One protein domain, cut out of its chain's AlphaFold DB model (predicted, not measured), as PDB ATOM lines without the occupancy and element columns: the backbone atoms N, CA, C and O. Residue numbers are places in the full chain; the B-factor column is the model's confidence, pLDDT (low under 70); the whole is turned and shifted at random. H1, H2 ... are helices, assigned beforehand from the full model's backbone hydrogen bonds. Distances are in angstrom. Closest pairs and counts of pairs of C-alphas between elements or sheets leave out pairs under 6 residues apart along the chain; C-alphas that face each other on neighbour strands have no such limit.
ATOM      1  N   PRO A  21       0.564 -17.328  21.110       91.81
ATOM      2  CA  PRO A  21       1.861 -17.450  20.471       91.81
ATOM      3  C   PRO A  21       1.901 -16.705  19.132       91.81
ATOM      4  O   PRO A  21       0.945 -16.727  18.352       91.81
ATOM      5  N   ILE A  22       3.045 -16.090  18.828       90.50
ATOM      6  CA  ILE A  22       3.196 -15.223  17.649       90.50
ATOM      7  C   ILE A  22       2.900 -15.942  16.326       90.50
ATOM      8  O   ILE A  22       2.400 -15.336  15.382       90.50
ATOM      9  N   HIS A  23       3.179 -17.244  16.257       91.69
ATOM     10  CA  HIS A  23       2.920 -18.045  15.067       91.69
ATOM     11  C   HIS A  23       1.413 -18.225  14.814       91.69
ATOM     12  O   HIS A  23       0.991 -18.163  13.663       91.69
ATOM     13  N   LEU A  24       0.587 -18.352  15.861       89.75
ATOM     14  CA  LEU A  24      -0.871 -18.432  15.718       89.75
ATOM     15  C   LEU A  24      -1.476 -17.087  15.305       89.75
ATOM     16  O   LEU A  24      -2.376 -17.048  14.464       89.75
ATOM     17  N   ASP A  25      -0.959 -15.972  15.835       89.38
ATOM     18  CA  ASP A  25      -1.420 -14.642  15.419       89.38
ATOM     19  C   ASP A  25      -1.149 -14.374  13.931       89.38
ATOM     20  O   ASP A  25      -2.011 -13.820  13.243       89.38
ATOM     21  N   ARG A  26       0.009 -14.821  13.419       90.75
ATOM     22  CA  ARG A  26       0.354 -14.726  11.992       90.75
ATOM     23  C   ARG A  26      -0.631 -15.494  11.120       90.75
ATOM     24  O   ARG A  26      -1.177 -14.918  10.189       90.75
ATOM     25  N   VAL A  27      -0.967 -16.733  11.486       89.88
ATOM     26  CA  VAL A  27      -1.976 -17.525  10.758       89.88
ATOM     27  C   VAL A  27      -3.314 -16.779  10.680       89.88
ATOM     28  O   VAL A  27      -3.924 -16.692   9.612       89.88
ATOM     29  N   LEU A  28      -3.762 -16.177  11.788       87.19
ATOM     30  CA  LEU A  28      -4.988 -15.372  11.810       87.19
ATOM     31  C   LEU A  28      -4.873 -14.088  10.977       87.19
ATOM     32  O   LEU A  28      -5.863 -13.652  10.384       87.19
ATOM     33  N   ALA A  29      -3.695 -13.463  10.956       87.19
ATOM     34  CA  ALA A  29      -3.426 -12.272  10.160       87.19
ATOM     35  C   ALA A  29      -3.443 -12.575   8.656       87.19
ATOM     36  O   ALA A  29      -3.973 -11.757   7.909       87.19
ATOM     37  N   ASP A  30      -2.956 -13.745   8.240       89.69
ATOM     38  CA  ASP A  30      -2.826 -14.145   6.834       89.69
ATOM     39  C   ASP A  30      -4.132 -14.696   6.245       89.69
ATOM     40  O   ASP A  30      -4.438 -14.477   5.067       89.69
ATOM     41  N   LEU A  31      -4.961 -15.351   7.065       87.19
ATOM     42  CA  LEU A  31      -6.286 -15.846   6.670       87.19
ATOM     43  C   LEU A  31      -7.176 -14.732   6.097       87.19
ATOM     44  O   LEU A  31      -7.840 -14.921   5.076       87.19
ATOM     45  N   GLY A  32      -7.164 -13.551   6.721       82.75
ATOM     46  CA  GLY A  32      -7.966 -12.403   6.295       82.75
ATOM     47  C   GLY A  32      -7.673 -11.956   4.855       82.75
ATOM     48  O   GLY A  32      -8.569 -12.023   4.013       82.75
ATOM     49  N   PRO A  33      -6.443 -11.517   4.536       82.12
ATOM     50  CA  PRO A  33      -6.021 -11.176   3.180       82.12
ATOM     51  C   PRO A  33      -6.185 -12.331   2.189       82.12
ATOM     52  O   PRO A  33      -6.630 -12.097   1.070       82.12
ATOM     53  N   THR A  34      -5.908 -13.571   2.604       85.00
ATOM     54  CA  THR A  34      -6.034 -14.746   1.723       85.00
ATOM     55  C   THR A  34      -7.471 -14.950   1.247       85.00
ATOM     56  O   THR A  34      -7.694 -15.230   0.071       85.00
ATOM     57  N   THR A  35      -8.464 -14.786   2.127       85.25
ATOM     58  CA  THR A  35      -9.877 -14.877   1.712       85.25
ATOM     59  C   THR A  35     -10.269 -13.798   0.711       85.25
ATOM     60  O   THR A  35     -10.989 -14.094  -0.239       85.25
ATOM     61  N   TRP A  36      -9.748 -12.579   0.868       79.88
ATOM     62  CA  TRP A  36      -9.969 -11.500  -0.093       79.88
ATOM     63  C   TRP A  36      -9.304 -11.780  -1.446       79.88
ATOM     64  O   TRP A  36      -9.954 -11.676  -2.481       79.88
ATOM     65  N   ALA A  37      -8.048 -12.235  -1.435       83.00
ATOM     66  CA  ALA A  37      -7.315 -12.607  -2.645       83.00
ATOM     67  C   ALA A  37      -7.996 -13.741  -3.435       83.00
ATOM     68  O   ALA A  37      -7.880 -13.805  -4.654       83.00
ATOM     69  N   LYS A  38      -8.744 -14.616  -2.753       89.25
ATOM     70  CA  LYS A  38      -9.510 -15.720  -3.358       89.25
ATOM     71  C   LYS A  38     -10.941 -15.333  -3.773       89.25
ATOM     72  O   LYS A  38     -11.767 -16.216  -3.978       89.25
ATOM     73  N   GLY A  39     -11.248 -14.037  -3.883       80.69
ATOM     74  CA  GLY A  39     -12.555 -13.536  -4.337       80.69
ATOM     75  C   GLY A  39     -13.615 -13.396  -3.239       80.69
ATOM     76  O   GLY A  39     -14.774 -13.111  -3.533       80.69
ATOM     77  N   GLY A  40     -13.241 -13.589  -1.972       86.81
ATOM     78  CA  GLY A  40     -14.102 -13.350  -0.814       86.81
ATOM     79  C   GLY A  40     -13.987 -11.928  -0.253       86.81
ATOM     80  O   GLY A  40     -13.314 -11.052  -0.791       86.81
ATOM     81  N   SER A  41     -14.629 -11.690   0.892       84.00
ATOM     82  CA  SER A  41     -14.419 -10.471   1.683       84.00
ATOM     83  C   SER A  41     -13.268 -10.655   2.668       84.00
ATOM     84  O   SER A  41     -13.113 -11.733   3.236       84.00
ATOM     85  N   LYS A  42     -12.506  -9.588   2.940       85.06
ATOM     86  CA  LYS A  42     -11.468  -9.598   3.981       85.06
ATOM     87  C   LYS A  42     -12.083  -9.985   5.325       85.06
ATOM     88  O   LYS A  42     -12.934  -9.258   5.834       85.06
ATOM     89  N   LEU A  43     -11.618 -11.085   5.918       87.81
ATOM     90  CA  LEU A  43     -12.064 -11.531   7.239       87.81
ATOM     91  C   LEU A  43     -11.246 -10.867   8.361       87.81
ATOM     92  O   LEU A  43     -10.046 -11.116   8.479       87.81
ATOM     93  N   PRO A  44     -11.860 -10.038   9.227       88.69
ATOM     94  CA  PRO A  44     -11.209  -9.555  10.438       88.69
ATOM     95  C   PRO A  44     -10.956 -10.700  11.425       88.69
ATOM     96  O   PRO A  44     -11.813 -11.571  11.590       88.69
ATOM     97  N   LYS A  45      -9.862 -10.624  12.195       88.81
ATOM     98  CA  LYS A  45      -9.540 -11.590  13.266       88.81
ATOM     99  C   LYS A  45     -10.728 -11.844  14.206       88.81
ATOM    100  O   LYS A  45     -11.026 -12.980  14.556       88.81
ATOM    101  N   THR A  46     -11.481 -10.795  14.549       88.25
ATOM    102  CA  THR A  46     -12.670 -10.914  15.412       88.25
ATOM    103  C   THR A  46     -13.806 -11.724  14.785       88.25
ATOM    104  O   THR A  46     -14.562 -12.360  15.514       88.25
ATOM    105  N   VAL A  47     -13.957 -11.712  13.456       89.31
ATOM    106  CA  VAL A  47     -14.944 -12.545  12.752       89.31
ATOM    107  C   VAL A  47     -14.510 -14.004  12.788       89.31
ATOM    108  O   VAL A  47     -15.333 -14.848  13.130       89.31
ATOM    109  N   ILE A  48     -13.229 -14.279  12.519       90.12
ATOM    110  CA  ILE A  48     -12.656 -15.632  12.572       90.12
ATOM    111  C   ILE A  48     -12.870 -16.231  13.968       90.12
ATOM    112  O   ILE A  48     -13.481 -17.287  14.095       90.12
ATOM    113  N   MET A  49     -12.490 -15.504  15.023       90.56
ATOM    114  CA  MET A  49     -12.677 -15.961  16.405       90.56
ATOM    115  C   MET A  49     -14.145 -16.211  16.755       90.56
ATOM    116  O   MET A  49     -14.475 -17.237  17.343       90.56
ATOM    117  N   ARG A  50     -15.058 -15.313  16.362       90.75
ATOM    118  CA  ARG A  50     -16.495 -15.528  16.597       90.75
ATOM    119  C   ARG A  50     -17.028 -16.757  15.863       90.75
ATOM    120  O   ARG A  50     -17.888 -17.434  16.413       90.75
ATOM    121  N   ALA A  51     -16.560 -17.031  14.646       91.75
ATOM    122  CA  ALA A  51     -16.963 -18.215  13.892       91.75
ATOM    123  C   ALA A  51     -16.467 -19.504  14.565       91.75
ATOM    124  O   ALA A  51     -17.248 -20.435  14.732       91.75
ATOM    125  N   LEU A  52     -15.214 -19.523  15.036       90.69
ATOM    126  CA  LEU A  52     -14.647 -20.662  15.765       90.69
ATOM    127  C   LEU A  52     -15.401 -20.952  17.072       90.69
ATOM    128  O   LEU A  52     -15.738 -22.100  17.343       90.69
ATOM    129  N   VAL A  53     -15.737 -19.918  17.852       90.75
ATOM    130  CA  VAL A  53     -16.526 -20.085  19.087       90.75
ATOM    131  C   VAL A  53     -17.935 -20.606  18.789       90.75
ATOM    132  O   VAL A  53     -18.444 -21.445  19.523       90.75
ATOM    133  N   ARG A  54     -18.572 -20.159  17.699       91.62
ATOM    134  CA  ARG A  54     -19.878 -20.697  17.281       91.62
ATOM    135  C   ARG A  54     -19.787 -22.168  16.893       91.62
ATOM    136  O   ARG A  54     -20.614 -22.951  17.342       91.62
ATOM    137  N   LEU A  55     -18.756 -22.546  16.139       90.44
ATOM    138  CA  LEU A  55     -18.513 -23.943  15.789       90.44
ATOM    139  C   LEU A  55     -18.327 -24.807  17.046       90.44
ATOM    140  O   LEU A  55     -18.893 -25.892  17.130       90.44
ATOM    141  N   LEU A  56     -17.604 -24.305  18.053       89.81
ATOM    142  CA  LEU A  56     -17.460 -24.986  19.343       89.81
ATOM    143  C   LEU A  56     -18.823 -25.293  19.990       89.81
ATOM    144  O   LEU A  56     -19.029 -26.394  20.497       89.81
ATOM    145  N   MET A  57     -19.759 -24.336  19.950       88.31
ATOM    146  CA  MET A  57     -21.110 -24.513  20.498       88.31
ATOM    147  C   MET A  57     -21.910 -25.584  19.746       88.31
ATOM    148  O   MET A  57     -22.694 -26.307  20.360       88.31
ATOM    149  N   GLU A  58     -21.723 -25.692  18.432       89.44
ATOM    150  CA  GLU A  58     -22.425 -26.666  17.590       89.44
ATOM    151  C   GLU A  58     -21.890 -28.090  17.771       89.44
ATOM    152  O   GLU A  58     -22.673 -29.041  17.809       89.44
ATOM    153  N   LEU A  59     -20.570 -28.242  17.927       88.00
ATOM    154  CA  LEU A  59     -19.908 -29.546  18.016       88.00
ATOM    155  C   LEU A  59     -20.208 -30.313  19.315       88.00
ATOM    156  O   LEU A  59     -19.949 -31.512  19.357       88.00
ATOM    157  N   LYS A  60     -20.759 -29.660  20.352       84.88
ATOM    158  CA  LYS A  60     -21.101 -30.271  21.658       84.88
ATOM    159  C   LYS A  60     -19.986 -31.178  22.203       84.88
ATOM    160  O   LYS A  60     -20.226 -32.314  22.605       84.88
ATOM    161  N   ILE A  61     -18.762 -30.665  22.175       87.56
ATOM    162  CA  ILE A  61     -17.559 -31.408  22.556       87.56
ATOM    163  C   ILE A  61     -17.620 -31.711  24.052       87.56
ATOM    164  O   ILE A  61     -17.792 -30.797  24.860       87.56
ATOM    165  N   ASP A  62     -17.442 -32.975  24.425       88.12
ATOM    166  CA  ASP A  62     -17.254 -33.330  25.827       88.12
ATOM    167  C   ASP A  62     -15.882 -32.834  26.295       88.12
ATOM    168  O   ASP A  62     -14.852 -33.213  25.740       88.12
ATOM    169  N   VAL A  63     -15.861 -31.988  27.322       89.94
ATOM    170  CA  VAL A  63     -14.637 -31.422  27.918       89.94
ATOM    171  C   VAL A  63     -14.268 -32.075  29.249       89.94
ATOM    172  O   VAL A  63     -13.300 -31.672  29.893       89.94
ATOM    173  N   SER A  64     -15.011 -33.103  29.670       91.56
ATOM    174  CA  SER A  64     -14.807 -33.772  30.954       91.56
ATOM    175  C   SER A  64     -13.401 -34.358  31.057       91.56
ATOM    176  O   SER A  64     -13.027 -35.230  30.275       91.56
ATOM    177  N   GLY A  65     -12.611 -33.880  32.019       90.75
ATOM    178  CA  GLY A  65     -11.267 -34.395  32.295       90.75
ATOM    179  C   GLY A  65     -10.151 -33.899  31.368       90.75
ATOM    180  O   GLY A  65      -9.050 -34.430  31.466       90.75
ATOM    181  N   VAL A  66     -10.399 -32.908  30.502       91.94
ATOM    182  CA  VAL A  66      -9.343 -32.249  29.708       91.94
ATOM    183  C   VAL A  66      -8.433 -31.425  30.618       91.94
ATOM    184  O   VAL A  66      -8.922 -30.628  31.422       91.94
ATOM    185  N   LYS A  67      -7.116 -31.589  30.477       92.81
ATOM    186  CA  LYS A  67      -6.097 -30.880  31.267       92.81
ATOM    187  C   LYS A  67      -5.092 -30.111  30.420       92.81
ATOM    188  O   LYS A  67      -4.484 -29.173  30.931       92.81
ATOM    189  N   THR A  68      -4.907 -30.493  29.159       94.62
ATOM    190  CA  THR A  68      -3.937 -29.861  28.255       94.62
ATOM    191  C   THR A  68      -4.597 -29.323  26.989       94.62
ATOM    192  O   THR A  68      -5.712 -29.709  26.622       94.62
ATOM    193  N   GLU A  69      -3.898 -28.410  26.315       90.12
ATOM    194  CA  GLU A  69      -4.332 -27.876  25.023       90.12
ATOM    195  C   GLU A  69      -4.392 -28.987  23.964       90.12
ATOM    196  O   GLU A  69      -5.366 -29.078  23.216       90.12
ATOM    197  N   GLU A  70      -3.410 -29.890  23.949       93.75
ATOM    198  CA  GLU A  70      -3.350 -31.022  23.023       93.75
ATOM    199  C   GLU A  70      -4.539 -31.976  23.185       93.75
ATOM    200  O   GLU A  70      -5.133 -32.389  22.188       93.75
ATOM    201  N   GLU A  71      -4.931 -32.296  24.423       93.88
ATOM    202  CA  GLU A  71      -6.105 -33.134  24.692       93.88
ATOM    203  C   GLU A  71      -7.388 -32.483  24.171       93.88
ATOM    204  O   GLU A  71      -8.240 -33.149  23.575       93.88
ATOM    205  N   PHE A  72      -7.527 -31.169  24.363       93.88
ATOM    206  CA  PHE A  72      -8.679 -30.432  23.859       93.88
ATOM    207  C   PHE A  72      -8.724 -30.426  22.327       93.88
ATOM    208  O   PHE A  72      -9.780 -30.661  21.728       93.88
ATOM    209  N   LEU A  73      -7.573 -30.204  21.685       93.06
ATOM    210  CA  LEU A  73      -7.432 -30.248  20.231       93.06
ATOM    211  C   LEU A  73      -7.789 -31.624  19.664       93.06
ATOM    212  O   LEU A  73      -8.437 -31.704  18.618       93.06
ATOM    213  N   GLU A  74      -7.429 -32.705  20.350       93.25
ATOM    214  CA  GLU A  74      -7.765 -34.057  19.907       93.25
ATOM    215  C   GLU A  74      -9.279 -34.312  19.950       93.25
ATOM    216  O   GLU A  74      -9.859 -34.813  18.980       93.25
ATOM    217  N   ARG A  75      -9.968 -33.863  21.008       91.19
ATOM    218  CA  ARG A  75     -11.440 -33.955  21.089       91.19
ATOM    219  C   ARG A  75     -12.143 -33.110  20.034       91.19
ATOM    220  O   ARG A  75     -13.151 -33.539  19.464       91.19
ATOM    221  N   LEU A  76     -11.601 -31.930  19.735       92.19
ATOM    222  CA  LEU A  76     -12.057 -31.084  18.631       92.19
ATOM    223  C   LEU A  76     -11.981 -31.829  17.295       92.19
ATOM    224  O   LEU A  76     -12.971 -31.878  16.563       92.19
ATOM    225  N   ARG A  77     -10.837 -32.459  16.990       90.25
ATOM    226  CA  ARG A  77     -10.646 -33.245  15.758       90.25
ATOM    227  C   ARG A  77     -11.650 -34.388  15.657       90.25
ATOM    228  O   ARG A  77     -12.311 -34.517  14.628       90.25
ATOM    229  N   GLN A  78     -11.808 -35.172  16.722       90.00
ATOM    230  CA  GLN A  78     -12.775 -36.274  16.763       90.00
ATOM    231  C   GLN A  78     -14.208 -35.779  16.526       90.00
ATOM    232  O   GLN A  78     -14.953 -36.363  15.737       90.00
ATOM    233  N   SER A  79     -14.577 -34.655  17.141       89.62
ATOM    234  CA  SER A  79     -15.910 -34.066  16.984       89.62
ATOM    235  C   SER A  79     -16.162 -33.582  15.553       89.62
ATOM    236  O   SER A  79     -17.237 -33.821  15.007       89.62
ATOM    237  N   ILE A  80     -15.166 -32.975  14.900       88.81
ATOM    238  CA  ILE A  80     -15.261 -32.539  13.496       88.81
ATOM    239  C   ILE A  80     -15.419 -33.733  12.543       88.81
ATOM    240  O   ILE A  80     -16.212 -33.671  11.601       88.81
ATOM    241  N   LEU A  81     -14.690 -34.829  12.779       85.94
ATOM    242  CA  LEU A  81     -14.814 -36.053  11.979       85.94
ATOM    243  C   LEU A  81     -16.221 -36.653  12.081       85.94
ATOM    244  O   LEU A  81     -16.778 -37.095  11.077       85.94
ATOM    245  N   ASN A  82     -16.807 -36.624  13.277       82.69
ATOM    246  CA  ASN A  82     -18.159 -37.120  13.513       82.69
ATOM    247  C   ASN A  82     -19.234 -36.179  12.950       82.69
ATOM    248  O   ASN A  82     -20.255 -36.656  12.462       82.69
ATOM    249  N   TYR A  83     -18.990 -34.865  12.949       81.50
ATOM    250  CA  TYR A  83     -19.908 -33.874  12.385       81.50
ATOM    251  C   TYR A  83     -20.138 -34.077  10.881       81.50
ATOM    252  O   TYR A  83     -21.267 -33.977  10.423       81.50
TER     253      TYR A  83
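AT A GLANCE: This is residues 21 to 83 of the 86 residues of an uncharacterized protein of Candidatus Desantisbacteria bacterium CG07_land_8_20_14_0_80_39_15 (UniProt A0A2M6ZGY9). Three helices make a loose, open frame: H2 bridges two helices that stand apart, its first residues on the middle of H1 and its last residue at the last turns of H3. H1 crosses the line of H2 at one end of the frame and H3 stands at the other. The printed part has 63 residues with three named helices, H1, H2, H3 in chain order, and no named strand; the class is all helix. The whole is loose, radius of gyration of the C-alphas 14.0 A, and only just elongated, spanning 40 by 26 by 18 A.

HOW THE PARTS SIT: H1, residues 22 to 37, touches H2, residues 45 to 59, with residues 28 to 32 alone; the closest C-alphas, Leu 28 and Lys 45, are 6.1 A apart. Their lines are about perpendicular, at 82 degrees. H2, with residue 59 alone, only just touches residues 79 to 83 of H3, residues 69 to 83, with 3 pairs of C-alphas within 8 A; the closest are Leu 59 and Ser 79, 6.1 A. They run the same way at a steep tilt of 66 degrees. H1 and H3 are apart. Every O i to N i+4 pair is within hydrogen-bond range in H2 and H3, and 10 of 12 in H1.

IN THESE COORDINATES: H1 begins at C-alpha 22 (3.196, -15.223, 17.649) and is 23.0 A long, H2 21.3 A and H3 20.9 A, ending at C-alpha 83 (-19.908, -33.874, 12.385).

THE WHOLE: The C-alphas farthest apart, Gly 39 and Gly 65, are 42.2 A apart. The printed part has no cut, both links are short, and no printed residue is under 70 in pLDDT.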